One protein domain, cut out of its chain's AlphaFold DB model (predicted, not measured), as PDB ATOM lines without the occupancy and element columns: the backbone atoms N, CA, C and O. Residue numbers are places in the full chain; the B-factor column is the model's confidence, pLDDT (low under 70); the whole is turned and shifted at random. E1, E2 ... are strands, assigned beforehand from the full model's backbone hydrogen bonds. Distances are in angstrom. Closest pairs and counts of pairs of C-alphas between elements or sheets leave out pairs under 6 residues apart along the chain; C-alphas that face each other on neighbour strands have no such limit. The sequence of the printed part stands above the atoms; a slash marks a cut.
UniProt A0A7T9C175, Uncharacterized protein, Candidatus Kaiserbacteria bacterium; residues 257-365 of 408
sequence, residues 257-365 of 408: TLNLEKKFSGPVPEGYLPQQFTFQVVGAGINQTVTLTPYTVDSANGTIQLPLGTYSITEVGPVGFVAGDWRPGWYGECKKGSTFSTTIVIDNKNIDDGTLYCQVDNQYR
ATOM      1  N   THR A 257     175.151 135.102 153.505       92.06
ATOM      2  CA  THR A 257     174.399 136.345 153.678       92.06
ATOM      3  C   THR A 257     175.396 137.493 153.722       92.06
ATOM      4  O   THR A 257     176.207 137.557 154.641       92.06
ATOM      5  N   LEU A 258     175.341 138.422 152.771       95.69
ATOM      6  CA  LEU A 258     176.074 139.681 152.863       95.69
ATOM      7  C   LEU A 258     175.146 140.764 153.413       95.69
ATOM      8  O   LEU A 258     174.153 141.122 152.778       95.69
ATOM      9  N   ASN A 259     175.486 141.300 154.582       96.94
ATOM     10  CA  ASN A 259     174.866 142.491 155.142       96.94
ATOM     11  C   ASN A 259     175.613 143.738 154.652       96.94
ATOM     12  O   ASN A 259     176.800 143.919 154.934       96.94
ATOM     13  N   LEU A 260     174.904 144.581 153.907       97.62
ATOM     14  CA  LEU A 260     175.388 145.841 153.369       97.62
ATOM     15  C   LEU A 260     174.850 146.984 154.220       97.62
ATOM     16  O   LEU A 260     173.648 147.248 154.213       97.62
ATOM     17  N   GLU A 261     175.735 147.689 154.919       97.50
ATOM     18  CA  GLU A 261     175.361 148.847 155.725       97.50
ATOM     19  C   GLU A 261     175.835 150.152 155.091       97.50
ATOM     20  O   GLU A 261     177.014 150.367 154.796       97.50
ATOM     21  N   LYS A 262     174.882 151.066 154.936       96.88
ATOM     22  CA  LYS A 262     175.121 152.464 154.647       96.88
ATOM     23  C   LYS A 262     175.163 153.247 155.945       96.88
ATOM     24  O   LYS A 262     174.167 153.290 156.658       96.88
ATOM     25  N   LYS A 263     176.269 153.940 156.197       96.50
ATOM     26  CA  LYS A 263     176.422 154.843 157.335       96.50
ATOM     27  C   LYS A 263     176.808 156.249 156.891       96.50
ATOM     28  O   LYS A 263     177.479 156.427 155.869       96.50
ATOM     29  N   PHE A 264     176.396 157.240 157.670       95.25
ATOM     30  CA  PHE A 264     176.936 158.589 157.604       95.25
ATOM     31  C   PHE A 264     177.745 158.927 158.852       95.25
ATOM     32  O   PHE A 264     177.326 158.654 159.976       95.25
ATOM     33  N   SER A 265     178.880 159.588 158.640       90.69
ATOM     34  CA  SER A 265     179.693 160.165 159.704       90.69
ATOM     35  C   SER A 265     179.902 161.658 159.470       90.69
ATOM     36  O   SER A 265     180.372 162.093 158.415       90.69
ATOM     37  N   GLY A 266     179.616 162.453 160.503       85.19
ATOM     38  CA  GLY A 266     179.744 163.909 160.472       85.19
ATOM     39  C   GLY A 266     178.461 164.626 160.027       85.19
ATOM     40  O   GLY A 266     177.395 164.020 159.993       85.19
ATOM     41  N   PRO A 267     178.534 165.937 159.736       84.56
ATOM     42  CA  PRO A 267     177.358 166.721 159.374       84.56
ATOM     43  C   PRO A 267     176.808 166.278 158.015       84.56
ATOM     44  O   PRO A 267     177.482 166.418 156.996       84.56
ATOM     45  N   VAL A 268     175.575 165.781 158.004       86.00
ATOM     46  CA  VAL A 268     174.851 165.370 156.796       86.00
ATOM     47  C   VAL A 268     173.991 166.538 156.301       86.00
ATOM     48  O   VAL A 268     173.353 167.201 157.123       86.00
ATOM     49  N   PRO A 269     173.958 166.844 154.991       84.31
ATOM     50  CA  PRO A 269     173.059 167.866 154.468       84.31
ATOM     51  C   PRO A 269     171.599 167.470 154.675       84.31
ATOM     52  O   PRO A 269     171.239 166.300 154.551       84.31
ATOM     53  N   GLU A 270     170.748 168.463 154.916       85.25
ATOM     54  CA  GLU A 270     169.307 168.247 155.005       85.25
ATOM     55  C   GLU A 270     168.777 167.570 153.728       85.25
ATOM     56  O   GLU A 270     169.137 167.948 152.611       85.25
ATOM     57  N   GLY A 271     167.937 166.545 153.903       84.88
ATOM     58  CA  GLY A 271     167.307 165.805 152.805       84.88
ATOM     59  C   GLY A 271     168.015 164.518 152.370       84.88
ATOM     60  O   GLY A 271     167.437 163.795 151.562       84.88
ATOM     61  N   TYR A 272     169.195 164.199 152.917       90.31
ATOM     62  CA  TYR A 272     169.842 162.900 152.713       90.31
ATOM     63  C   TYR A 272     169.626 161.980 153.910       90.31
ATOM     64  O   TYR A 272     170.026 162.290 155.029       90.31
ATOM     65  N   LEU A 273     169.044 160.816 153.647       94.06
ATOM     66  CA  LEU A 273     168.855 159.740 154.608       94.06
ATOM     67  C   LEU A 273     169.558 158.471 154.099       94.06
ATOM     68  O   LEU A 273     169.495 158.199 152.895       94.06
ATOM     69  N   PRO A 274     170.195 157.669 154.972       95.25
ATOM     70  CA  PRO A 274     170.914 156.462 154.561       95.25
ATOM     71  C   PRO A 274     170.074 155.503 153.701       95.25
ATOM     72  O   PRO A 274     170.563 154.993 152.699       95.25
ATOM     73  N   GLN A 275     168.790 155.323 154.023       96.06
ATOM     74  CA  GLN A 275     167.880 154.422 153.303       96.06
ATOM     75  C   GLN A 275     167.513 154.870 151.878       96.06
ATOM     76  O   GLN A 275     166.903 154.110 151.133       96.06
ATOM     77  N   GLN A 276     167.838 156.106 151.490       95.06
ATOM     78  CA  GLN A 276     167.630 156.583 150.118       95.06
ATOM     79  C   GLN A 276     168.741 156.121 149.165       95.06
ATOM     80  O   GLN A 276     168.631 156.310 147.954       95.06
ATOM     81  N   PHE A 277     169.819 155.556 149.707       96.12
ATOM     82  CA  PHE A 277     170.890 154.949 148.937       96.12
ATOM     83  C   PHE A 277     170.548 153.492 148.642       96.12
ATOM     84  O   PHE A 277     169.780 152.848 149.356       96.12
ATOM     85  N   THR A 278     171.148 152.969 147.582       97.00
ATOM     86  CA  THR A 278     171.056 151.554 147.216       97.00
ATOM     87  C   THR A 278     172.437 151.025 146.859       97.00
ATOM     88  O   THR A 278     173.365 151.799 146.602       97.00
ATOM     89  N   PHE A 279     172.578 149.703 146.834       96.00
ATOM     90  CA  PHE A 279     173.789 149.051 146.348       96.00
ATOM     91  C   PHE A 279     173.490 148.231 145.104       96.00
ATOM     92  O   PHE A 279     172.617 147.369 145.129       96.00
ATOM     93  N   GLN A 280     174.243 148.458 144.034       93.62
ATOM     94  CA  GLN A 280     174.262 147.565 142.887       93.62
ATOM     95  C   GLN A 280     175.320 146.487 143.107       93.62
ATOM     96  O   GLN A 280     176.501 146.811 143.245       93.62
ATOM     97  N   VAL A 281     174.907 145.223 143.117       89.00
ATOM     98  CA  VAL A 281     175.792 144.065 143.288       89.00
ATOM     99  C   VAL A 281     175.845 143.280 141.984       89.00
ATOM    100  O   VAL A 281     174.810 142.832 141.485       89.00
ATOM    101  N   VAL A 282     177.050 143.130 141.427       80.62
ATOM    102  CA  VAL A 282     177.287 142.456 140.143       80.62
ATOM    103  C   VAL A 282     178.418 141.441 140.270       80.62
ATOM    104  O   VAL A 282     179.526 141.801 140.661       80.62
ATOM    105  N   GLY A 283     178.163 140.185 139.916       78.31
ATOM    106  CA  GLY A 283     179.160 139.110 139.949       78.31
ATOM    107  C   GLY A 283     178.513 137.728 139.957       78.31
ATOM    108  O   GLY A 283     177.368 137.599 140.372       78.31
ATOM    109  N   ALA A 284     179.215 136.703 139.465       69.31
ATOM    110  CA  ALA A 284     178.750 135.306 139.469       69.31
ATOM    111  C   ALA A 284     177.306 135.088 138.942       69.31
ATOM    112  O   ALA A 284     176.559 134.264 139.459       69.31
ATOM    113  N   GLY A 285     176.892 135.841 137.914       65.00
ATOM    114  CA  GLY A 285     175.532 135.778 137.354       65.00
ATOM    115  C   GLY A 285     174.472 136.590 138.117       65.00
ATOM    116  O   GLY A 285     173.335 136.683 137.662       65.00
ATOM    117  N   ILE A 286     174.834 137.231 139.231       73.81
ATOM    118  CA  ILE A 286     173.993 138.179 139.965       73.81
ATOM    119  C   ILE A 286     174.175 139.586 139.387       73.81
ATOM    120  O   ILE A 286     175.295 140.037 139.157       73.81
ATOM    121  N   ASN A 287     173.058 140.285 139.176       83.81
ATOM    122  CA  ASN A 287     172.998 141.713 138.871       83.81
ATOM    123  C   ASN A 287     171.751 142.294 139.554       83.81
ATOM    124  O   ASN A 287     170.669 142.321 138.967       83.81
ATOM    125  N   GLN A 288     171.880 142.662 140.828       83.44
ATOM    126  CA  GLN A 288     170.748 143.043 141.677       83.44
ATOM    127  C   GLN A 288     170.991 144.372 142.387       83.44
ATOM    128  O   GLN A 288     172.112 144.694 142.780       83.44
ATOM    129  N   THR A 289     169.909 145.126 142.572       90.50
ATOM    130  CA  THR A 289     169.887 146.334 143.396       90.50
ATOM    131  C   THR A 289     169.374 145.979 144.789       90.50
ATOM    132  O   THR A 289     168.240 145.532 144.938       90.50
ATOM    133  N   VAL A 290     170.193 146.206 145.810       92.38
ATOM    134  CA  VAL A 290     169.827 146.035 147.218       92.38
ATOM    135  C   VAL A 290     169.275 147.355 147.741       92.38
ATOM    136  O   VAL A 290     169.975 148.374 147.769       92.38
ATOM    137  N   THR A 291     168.006 147.336 148.138       93.69
ATOM    138  CA  THR A 291     167.349 148.447 148.827       93.69
ATOM    139  C   THR A 291     167.630 148.383 150.323       93.69
ATOM    140  O   THR A 291     167.877 147.313 150.880       93.69
ATOM    141  N   LEU A 292     167.628 149.546 150.971       96.62
ATOM    142  CA  LEU A 292     168.027 149.671 152.367       96.62
ATOM    143  C   LEU A 292     166.839 150.009 153.260       96.62
ATOM    144  O   LEU A 292     165.992 150.836 152.922       96.62
ATOM    145  N   THR A 293     166.819 149.401 154.440       95.19
ATOM    146  CA  THR A 293     165.889 149.720 155.521       95.19
ATOM    147  C   THR A 293     166.608 150.504 156.618       95.19
ATOM    148  O   THR A 293     167.756 150.178 156.928       95.19
ATOM    149  N   PRO A 294     165.973 151.529 157.223       96.56
ATOM    150  CA  PRO A 294     166.564 152.255 158.345       96.56
ATOM    151  C   PRO A 294     166.976 151.301 159.471       96.56
ATOM    152  O   PRO A 294     166.174 150.468 159.891       96.56
ATOM    153  N   TYR A 295     168.206 151.442 159.964       91.94
ATOM    154  CA  TYR A 295     168.740 150.632 161.062       91.94
ATOM    155  C   TYR A 295     168.993 151.492 162.301       91.94
ATOM    156  O   TYR A 295     168.525 151.178 163.394       91.94
ATOM    157  N   THR A 296     169.658 152.631 162.117       92.12
ATOM    158  CA  THR A 296     169.802 153.681 163.131       92.12
ATOM    159  C   THR A 296     169.460 155.043 162.524       92.12
ATOM    160  O   THR A 296     169.086 155.135 161.357       92.12
ATOM    161  N   VAL A 297     169.574 156.123 163.301       87.81
ATOM    162  CA  VAL A 297     169.351 157.487 162.785       87.81
ATOM    163  C   VAL A 297     170.336 157.868 161.675       87.81
ATOM    164  O   VAL A 297     169.961 158.587 160.753       87.81
ATOM    165  N   ASP A 298     171.555 157.323 161.729       92.25
ATOM    166  CA  ASP A 298     172.646 157.634 160.801       92.25
ATOM    167  C   ASP A 298     173.057 156.421 159.951       92.25
ATOM    168  O   ASP A 298     174.067 156.472 159.243       92.25
ATOM    169  N   SER A 299     172.295 155.320 160.001       95.75
ATOM    170  CA  SER A 299     172.562 154.152 159.164       95.75
ATOM    171  C   SER A 299     171.326 153.399 158.684       95.75
ATOM    172  O   SER A 299     170.269 153.390 159.314       95.75
ATOM    173  N   ALA A 300     171.472 152.739 157.542       96.75
ATOM    174  CA  ALA A 300     170.491 151.836 156.959       96.75
ATOM    175  C   ALA A 300     171.208 150.600 156.423       96.75
ATOM    176  O   ALA A 300     172.349 150.699 155.976       96.75
ATOM    177  N   ASN A 301     170.555 149.446 156.452       97.25
ATOM    178  CA  ASN A 301     171.148 148.203 155.982       97.25
ATOM    179  C   ASN A 301     170.208 147.423 155.063       97.25
ATOM    180  O   ASN A 301     169.008 147.686 154.990       97.25
ATOM    181  N   GLY A 302     170.788 146.495 154.317       96.50
ATOM    182  CA  GLY A 302     170.093 145.565 153.443       96.50
ATOM    183  C   GLY A 302     170.899 144.279 153.344       96.50
ATOM    184  O   GLY A 302     172.104 144.272 153.593       96.50
ATOM    185  N   THR A 303     170.243 143.176 153.001       95.75
ATOM    186  CA  THR A 303     170.908 141.871 152.895       95.75
ATOM    187  C   THR A 303     170.730 141.283 151.506       95.75
ATOM    188  O   THR A 303     169.719 141.516 150.844       95.75
ATOM    189  N   ILE A 304     171.728 140.525 151.062       93.19
ATOM    190  CA  ILE A 304     171.687 139.754 149.820       93.19
ATOM    191  C   ILE A 304     172.364 138.400 150.041       93.19
ATOM    192  O   ILE A 304     173.375 138.315 150.733       93.19
ATOM    193  N   GLN A 305     171.792 137.336 149.478       89.81
ATOM    194  CA  GLN A 305     172.411 136.010 149.459       89.81
ATOM    195  C   GLN A 305     173.342 135.918 148.255       89.81
ATOM    196  O   GLN A 305     172.897 136.110 147.123       89.81
ATOM    197  N   LEU A 306     174.619 135.632 148.494       87.38
ATOM    198  CA  LEU A 306     175.626 135.514 147.445       87.38
ATOM    199  C   LEU A 306     176.210 134.099 147.430       87.38
ATOM    200  O   LEU A 306     176.663 133.631 148.477       87.38
ATOM    201  N   PRO A 307     176.231 133.404 146.280       83.25
ATOM    202  CA  PRO A 307     177.031 132.193 146.138       83.25
ATOM    203  C   PRO A 307     178.534 132.513 146.152       83.25
ATOM    204  O   PRO A 307     178.948 133.678 146.145       83.25
ATOM    205  N   LEU A 308     179.368 131.473 146.130       81.75
ATOM    206  CA  LEU A 308     180.808 131.631 145.937       81.75
ATOM    207  C   LEU A 308     181.102 132.401 144.642       81.75
ATOM    208  O   LEU A 308     180.494 132.149 143.601       81.75
ATOM    209  N   GLY A 309     182.037 133.343 144.694       82.56
ATOM    210  CA  GLY A 309     182.397 134.168 143.548       82.56
ATOM    211  C   GLY A 309     182.940 135.539 143.925       82.56
ATOM    212  O   GLY A 309     183.019 135.916 145.091       82.56
ATOM    213  N   THR A 310     183.311 136.306 142.904       83.19
ATOM    214  CA  THR A 310     183.791 137.683 143.059       83.19
ATOM    215  C   THR A 310     182.698 138.656 142.645       83.19
ATOM    216  O   THR A 310     182.137 138.529 141.554       83.19
ATOM    217  N   TYR A 311     182.434 139.652 143.489       87.62
ATOM    218  CA  TYR A 311     181.376 140.636 143.286       87.62
ATOM    219  C   TYR A 311     181.925 142.055 143.331       87.62
ATOM    220  O   TYR A 311     182.735 142.400 144.193       87.62
ATOM    221  N   SER A 312     181.436 142.886 142.417       90.75
ATOM    222  CA  SER A 312     181.556 144.336 142.465       90.75
ATOM    223  C   SER A 312     180.313 144.911 143.134       90.75
ATOM    224  O   SER A 312     179.191 144.609 142.729       90.75
ATOM    225  N   ILE A 313     180.517 145.761 144.134       94.94
ATOM    226  CA  ILE A 313     179.452 146.453 144.860       94.94
ATOM    227  C   ILE A 313     179.620 147.940 144.598       94.94
ATOM    228  O   ILE A 313     180.680 148.497 144.876       94.94
ATOM    229  N   THR A 314     178.586 148.586 144.073       94.69
ATOM    230  CA  THR A 314     178.592 150.018 143.767       94.69
ATOM    231  C   THR A 314     177.468 150.710 144.519       94.69
ATOM    232  O   THR A 314     176.306 150.333 144.400       94.69
ATOM    233  N   GLU A 315     177.809 151.735 145.289       94.69
ATOM    234  CA  GLU A 315     176.842 152.617 145.927       94.69
ATOM    235  C   GLU A 315     176.183 153.519 144.881       94.69
ATOM    236  O   GLU A 315     176.859 154.202 144.108       94.69
ATOM    237  N   VAL A 316     174.853 153.564 144.906       93.19
ATOM    238  CA  VAL A 316     174.046 154.443 144.066       93.19
ATOM    239  C   VAL A 316     173.272 155.396 144.969       93.19
ATOM    240  O   VAL A 316     172.454 154.979 145.794       93.19
ATOM    241  N   GLY A 317     173.564 156.689 144.828       92.56
ATOM    242  CA  GLY A 317     172.881 157.744 145.569       92.56
ATOM    243  C   GLY A 317     171.504 158.089 144.992       92.56
ATOM    244  O   GLY A 317     171.224 157.788 143.828       92.56
ATOM    245  N   PRO A 318     170.642 158.749 145.784       93.38
ATOM    246  CA  PRO A 318     169.326 159.188 145.333       93.38
ATOM    247  C   PRO A 318     169.406 160.294 144.273       93.38
ATOM    248  O   PRO A 318     170.459 160.874 144.001       93.38
ATOM    249  N   VAL A 319     168.256 160.640 143.690       87.75
ATOM    250  CA  VAL A 319     168.147 161.763 142.746       87.75
ATOM    251  C   VAL A 319     168.705 163.046 143.374       87.75
ATOM    252  O   VAL A 319     168.329 163.422 144.481       87.75
ATOM    253  N   GLY A 320     169.595 163.726 142.648       86.50
ATOM    254  CA  GLY A 320     170.265 164.943 143.119       86.50
ATOM    255  C   GLY A 320     171.553 164.699 143.913       86.50
ATOM    256  O   GLY A 320     172.218 165.666 144.274       86.50
ATOM    257  N   PHE A 321     171.940 163.438 144.137       90.31
ATOM    258  CA  PHE A 321     173.212 163.090 144.760       90.31
ATOM    259  C   PHE A 321     174.408 163.560 143.920       90.31
ATOM    260  O   PHE A 321     174.557 163.199 142.752       90.31
ATOM    261  N   VAL A 322     175.296 164.341 144.539       90.12
ATOM    262  CA  VAL A 322     176.526 164.851 143.919       90.12
ATOM    263  C   VAL A 322     177.730 164.138 144.528       90.12
ATOM    264  O   VAL A 322     178.245 164.546 145.566       90.12
ATOM    265  N   ALA A 323     178.215 163.088 143.863       88.88
ATOM    266  CA  ALA A 323     179.309 162.241 144.356       88.88
ATOM    267  C   ALA A 323     180.572 163.021 144.791       88.88
ATOM    268  O   ALA A 323     181.238 162.643 145.754       88.88
ATOM    269  N   GLY A 324     180.885 164.143 144.128       88.50
ATOM    270  CA  GLY A 324     182.057 164.977 144.433       88.50
ATOM    271  C   GLY A 324     182.053 165.630 145.822       88.50
ATOM    272  O   GLY A 324     183.125 165.952 146.345       88.50
ATOM    273  N   ASP A 325     180.886 165.773 146.452       89.69
ATOM    274  CA  ASP A 325     180.750 166.361 147.790       89.69
ATOM    275  C   ASP A 325     180.909 165.333 148.919       89.69
ATOM    276  O   ASP A 325     180.893 165.693 150.094       89.69
ATOM    277  N   TRP A 326     181.095 164.057 148.586       92.06
ATOM    278  CA  TRP A 326     181.138 162.966 149.553       92.06
ATOM    279  C   TRP A 326     182.462 162.213 149.491       92.06
ATOM    280  O   TRP A 326     183.155 162.189 148.472       92.06
ATOM    281  N   ARG A 327     182.857 161.629 150.620       92.62
ATOM    282  CA  ARG A 327     184.036 160.767 150.740       92.62
ATOM    283  C   ARG A 327     183.582 159.431 151.327       92.62
ATOM    284  O   ARG A 327     183.325 159.394 152.532       92.62
ATOM    285  N   PRO A 328     183.429 158.382 150.501       93.75
ATOM    286  CA  PRO A 328     183.089 157.058 150.992       93.75
ATOM    287  C   PRO A 328     184.317 156.407 151.632       93.75
ATOM    288  O   PRO A 328     185.449 156.632 151.200       93.75
ATOM    289  N   GLY A 329     184.090 155.591 152.654       93.88
ATOM    290  CA  GLY A 329     185.083 154.696 153.236       93.88
ATOM    291  C   GLY A 329     184.480 153.313 153.427       93.88
ATOM    292  O   GLY A 329     183.501 153.175 154.157       93.88
ATOM    293  N   TRP A 330     185.057 152.305 152.774       94.38
ATOM    294  CA  TRP A 330     184.611 150.913 152.888       94.38
ATOM    295  C   TRP A 330     185.306 150.173 154.038       94.38
ATOM    296  O   TRP A 330     186.518 150.314 154.228       94.38
ATOM    297  N   TYR A 331     184.542 149.362 154.771       92.19
ATOM    298  CA  TYR A 331     184.975 148.556 155.915       92.19
ATOM    299  C   TYR A 331     184.343 147.154 155.889       92.19
ATOM    300  O   TYR A 331     183.408 146.896 155.129       92.19
ATOM    301  N   GLY A 332     184.831 146.276 156.769       91.12
ATOM    302  CA  GLY A 332     184.411 144.876 156.847       91.12
ATOM    303  C   GLY A 332     185.110 144.018 155.795       91.12
ATOM    304  O   GLY A 332     186.297 144.218 155.531       91.12
ATOM    305  N   GLU A 333     184.356 143.105 155.188       91.31
ATOM    306  CA  GLU A 333     184.819 142.164 154.154       91.31
ATOM    307  C   GLU A 333     185.025 142.821 152.784       91.31
ATOM    308  O   GLU A 333     185.697 142.291 151.899       91.31
ATOM    309  N   CYS A 334     184.469 144.014 152.596       89.06
ATOM    310  CA  CYS A 334     184.696 144.799 151.399       89.06
ATOM    311  C   CYS A 334     186.105 145.385 151.365       89.06
ATOM    312  O   CYS A 334     186.617 145.918 152.357       89.06
ATOM    313  N   LYS A 335     186.721 145.368 150.178       84.62
ATOM    314  CA  LYS A 335     188.037 145.972 149.976       84.62
ATOM    315  C   LYS A 335     188.010 147.449 150.378       84.62
ATOM    316  O   LYS A 335     187.251 148.250 149.827       84.62
ATOM    317  N   LYS A 336     188.881 147.816 151.321       84.38
ATOM    318  CA  LYS A 336     189.041 149.204 151.771       84.38
ATOM    319  C   LYS A 336     189.383 150.102 150.586       84.38
ATOM    320  O   LYS A 336     190.287 149.807 149.806       84.38
ATOM    321  N   GLY A 337     188.677 151.219 150.482       80.12
ATOM    322  CA  GLY A 337     188.846 152.173 149.396       80.12
ATOM    323  C   GLY A 337     188.029 153.435 149.622       80.12
ATOM    324  O   GLY A 337     187.191 153.487 150.524       80.12
ATOM    325  N   SER A 338     188.295 154.445 148.794       79.50
ATOM    326  CA  SER A 338     187.632 155.753 148.828       79.50
ATOM    327  C   SER A 338     186.784 156.039 147.585       79.50
ATOM    328  O   SER A 338     186.466 157.191 147.287       79.50
ATOM    329  N   THR A 339     186.473 155.001 146.816       87.25
ATOM    330  CA  THR A 339     185.597 155.031 145.643       87.25
ATOM    331  C   THR A 339     184.174 154.654 146.039       87.25
ATOM    332  O   THR A 339     183.970 153.962 147.031       87.25
ATOM    333  N   PHE A 340     183.171 155.030 145.243       89.81
ATOM    334  CA  PHE A 340     181.778 154.575 145.427       89.81
ATOM    335  C   PHE A 340     181.552 153.120 144.999       89.81
ATOM    336  O   PHE A 340     180.422 152.673 144.865       89.81
ATOM    337  N   SER A 341     182.629 152.381 144.760       92.19
ATOM    338  CA  SER A 341     182.594 150.975 144.404       92.19
ATOM    339  C   SER A 341     183.701 150.233 145.136       92.19
ATOM    340  O   SER A 341     184.765 150.805 145.401       92.19
ATOM    341  N   THR A 342     183.438 148.977 145.465       94.19
ATOM    342  CA  THR A 342     184.362 148.043 146.100       94.19
ATOM    343  C   THR A 342     184.168 146.642 145.523       94.19
ATOM    344  O   THR A 342     183.252 146.387 144.743       94.19
ATOM    345  N   THR A 343     185.048 145.724 145.909       89.88
ATOM    346  CA  THR A 343     184.977 144.314 145.524       89.88
ATOM    347  C   THR A 343     185.026 143.434 146.763       89.88
ATOM    348  O   THR A 343     185.681 143.789 147.748       89.88
ATOM    349  N   ILE A 344     184.345 142.295 146.693       91.50
ATOM    350  CA  ILE A 344     184.376 141.225 147.691       91.50
ATOM    351  C   ILE A 344     184.542 139.885 146.972       91.50
ATOM    352  O   ILE A 344     184.047 139.707 145.857       91.50
ATOM    353  N   VAL A 345     185.258 138.954 147.599       85.38
ATOM    354  CA  VAL A 345     185.400 137.572 147.134       85.38
ATOM    355  C   VAL A 345     184.761 136.677 148.187       85.38
ATOM    356  O   VAL A 345     185.170 136.721 149.343       85.38
ATOM    357  N   ILE A 346     183.763 135.904 147.777       86.44
ATOM    358  CA  ILE A 346     183.112 134.874 148.579       86.44
ATOM    359  C   ILE A 346     183.759 133.546 148.193       86.44
ATOM    360  O   ILE A 346     183.616 133.092 147.057       86.44
ATOM    361  N   ASP A 347     184.500 132.946 149.115       81.38
ATOM    362  CA  ASP A 347     185.141 131.645 148.930       81.38
ATOM    363  C   ASP A 347     184.667 130.639 149.994       81.38
ATOM    364  O   ASP A 347     183.842 130.959 150.850       81.38
ATOM    365  N   ASN A 348     185.152 129.395 149.922       76.12
ATOM    366  CA  ASN A 348     184.687 128.321 150.803       76.12
ATOM    367  C   ASN A 348     184.829 128.636 152.299       76.12
ATOM    368  O   ASN A 348     184.045 128.118 153.089       76.12
ATOM    369  N   LYS A 349     185.783 129.485 152.706       80.00
ATOM    370  CA  LYS A 349     185.963 129.834 154.125       80.00
ATOM    371  C   LYS A 349     184.785 130.645 154.670       80.00
ATOM    372  O   LYS A 349     184.527 130.613 155.861       80.00
ATOM    373  N   ASN A 350     184.069 131.350 153.792       85.25
ATOM    374  CA  ASN A 350     182.988 132.247 154.173       85.25
ATOM    375  C   ASN A 350     181.656 131.526 154.404       85.25
ATOM    376  O   ASN A 350     180.728 132.127 154.938       85.25
ATOM    377  N   ILE A 351     181.548 130.262 153.987       75.62
ATOM    378  CA  ILE A 351     180.321 129.465 154.112       75.62
ATOM    379  C   ILE A 351     179.966 129.246 155.588       75.62
ATOM    380  O   ILE A 351     178.799 129.341 155.963       75.62
ATOM    381  N   ASP A 352     180.977 129.016 156.425       74.31
ATOM    382  CA  ASP A 352     180.796 128.732 157.851       74.31
ATOM    383  C   ASP A 352     180.657 130.009 158.706       74.31
ATOM    384  O   ASP A 352     180.208 129.944 159.851       74.31
ATOM    385  N   ASP A 353     180.975 131.183 158.147       73.81
ATOM    386  CA  ASP A 353     180.946 132.481 158.845       73.81
ATOM    387  C   ASP A 353     179.518 133.060 158.986       73.81
ATOM    388  O   ASP A 353     179.286 134.039 159.703       73.81
ATOM    389  N   GLY A 354     178.531 132.457 158.314       77.50
ATOM    390  CA  GLY A 354     177.116 132.825 158.384       77.50
ATOM    391  C   GLY A 354     176.784 134.140 157.672       77.50
ATOM    392  O   GLY A 354     176.228 134.134 156.571       77.50
ATOM    393  N   THR A 355     177.058 135.280 158.317       88.94
ATOM    394  CA  THR A 355     176.790 136.618 157.759       88.94
ATOM    395  C   THR A 355     178.067 137.426 157.635       88.94
ATOM    396  O   THR A 355     178.661 137.826 158.634       88.94
ATOM    397  N   LEU A 356     178.439 137.742 156.400       93.81
ATOM    398  CA  LEU A 356     179.497 138.700 156.127       93.81
ATOM    399  C   LEU A 356     178.959 140.115 156.220       93.81
ATOM    400  O   LEU A 356     177.786 140.387 155.955       93.81
ATOM    401  N   TYR A 357     179.849 141.036 156.557       94.69
ATOM    402  CA  TYR A 357     179.487 142.422 156.764       94.69
ATOM    403  C   TYR A 357     180.342 143.345 155.905       94.69
ATOM    404  O   TYR A 357     181.569 143.262 155.895       94.69
ATOM    405  N   CYS A 358     179.678 144.246 155.192       95.88
ATOM    406  CA  CYS A 358     180.305 145.266 154.377       95.88
ATOM    407  C   CYS A 358     179.632 146.607 154.651       95.88
ATOM    408  O   CYS A 358     178.437 146.779 154.424       95.88
ATOM    409  N   GLN A 359     180.414 147.569 155.131       96.25
ATOM    410  CA  GLN A 359     179.917 148.899 155.470       96.25
ATOM    411  C   GLN A 359     180.572 149.939 154.575       96.25
ATOM    412  O   GLN A 359     181.794 149.933 154.417       96.25
ATOM    413  N   VAL A 360     179.784 150.890 154.082       96.62
ATOM    414  CA  VAL A 360     180.302 152.148 153.544       96.62
ATOM    415  C   VAL A 360     179.896 153.301 154.453       96.62
ATOM    416  O   VAL A 360     178.719 153.522 154.736       96.62
ATOM    417  N   ASP A 361     180.892 154.043 154.920       96.00
ATOM    418  CA  ASP A 361     180.704 155.263 155.697       96.00
ATOM    419  C   ASP A 361     180.960 156.481 154.810       96.00
ATOM    420  O   ASP A 361     182.081 156.698 154.341       96.00
ATOM    421  N   ASN A 362     179.919 157.274 154.568       95.31
ATOM    422  CA  ASN A 362     180.019 158.492 153.781       95.31
ATOM    423  C   ASN A 362     180.192 159.714 154.676       95.31
ATOM    424  O   ASN A 362     179.316 160.056 155.470       95.31
ATOM    425  N   GLN A 363     181.280 160.446 154.445       93.06
ATOM    426  CA  GLN A 363     181.498 161.760 155.043       93.06
ATOM    427  C   GLN A 363     181.191 162.861 154.034       93.06
ATOM    428  O   GLN A 363     181.785 162.904 152.951       93.06
ATOM    429  N   TYR A 364     180.305 163.784 154.398       91.50
ATOM    430  CA  TYR A 364     180.017 164.955 153.579       91.50
ATOM    431  C   TYR A 364     181.123 166.009 153.734       91.50
ATOM    432  O   TYR A 364     181.413 166.499 154.828       91.50
ATOM    433  N   ARG A 365     181.775 166.345 152.621       87.62
ATOM    434  CA  ARG A 365     182.834 167.353 152.500       87.62
ATOM    435  C   ARG A 365     182.679 168.072 151.157       87.62
ATOM    436  O   ARG A 365     183.405 167.747 150.210       87.62
TER     437      ARG A 365
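Overview. This is residues 257 to 365 of the 408 residues of an uncharacterized protein of Candidatus Kaiserbacteria bacterium (UniProt A0A7T9C175). Two strongly twisted four-stranded sheets lie face to face as a sandwich, E4 E1 E8 E6 over E3 E2 E5 E7, their strands at 25 degrees to each other. The chain passes between the sheets again and again; the hairpin E2 E3 stays within one. The 109 printed residues hold eight named strands, E1 to E8, and no named helix: the class is all strand. The first sheet is mixed, the second antiparallel; the whole is compact, with a radius of gyration of the C-alphas of 13.5 A, and elongated, spanning 42 by 24 by 21 A.

Arrangement. Start at E1, residues 257 to 264, an inner strand parallel to E8, residues 355 to 364; look for N 259 and O 356, 2.8 A apart and within hydrogen-bond range, as are the N and O pairs below. E1 is antiparallel to edge strand E4, residues 299 to 306, with N 260 and O 302 at 2.8 A. E8 is antiparallel to edge strand E6, residues 326 to 332, with N 329 and O 361 at 2.8 A. In the other sheet, E2, residues 278 to 283, and E3, residues 286 to 291, form a hairpin, with N 281 and O 288 at 2.9 A. E5, residues 309 to 316, is antiparallel to E2, with N 280 and O 314 at 2.8 A, and to E7, residues 341 to 346, with N 311 and O 344 at 2.9 A. Between the sheets, the closest C-alphas of E3 and E4 are Thr 291 and Gly 302, 6.1 A apart.

Along the chain. Find C-alpha 257 at (174.399, 136.345, 153.678); E1 runs 22.7 A from there. E8 runs 28.8 A to C-alpha 364 at (180.017, 164.955, 153.579).

Size, cuts and confidence. The C-alphas farthest apart, of Glu 270 and Asn 348, are 43.0 A apart. The printed part has no cut; the link E1 to E2 is long, and residues 284 to 285 have pLDDT under 70.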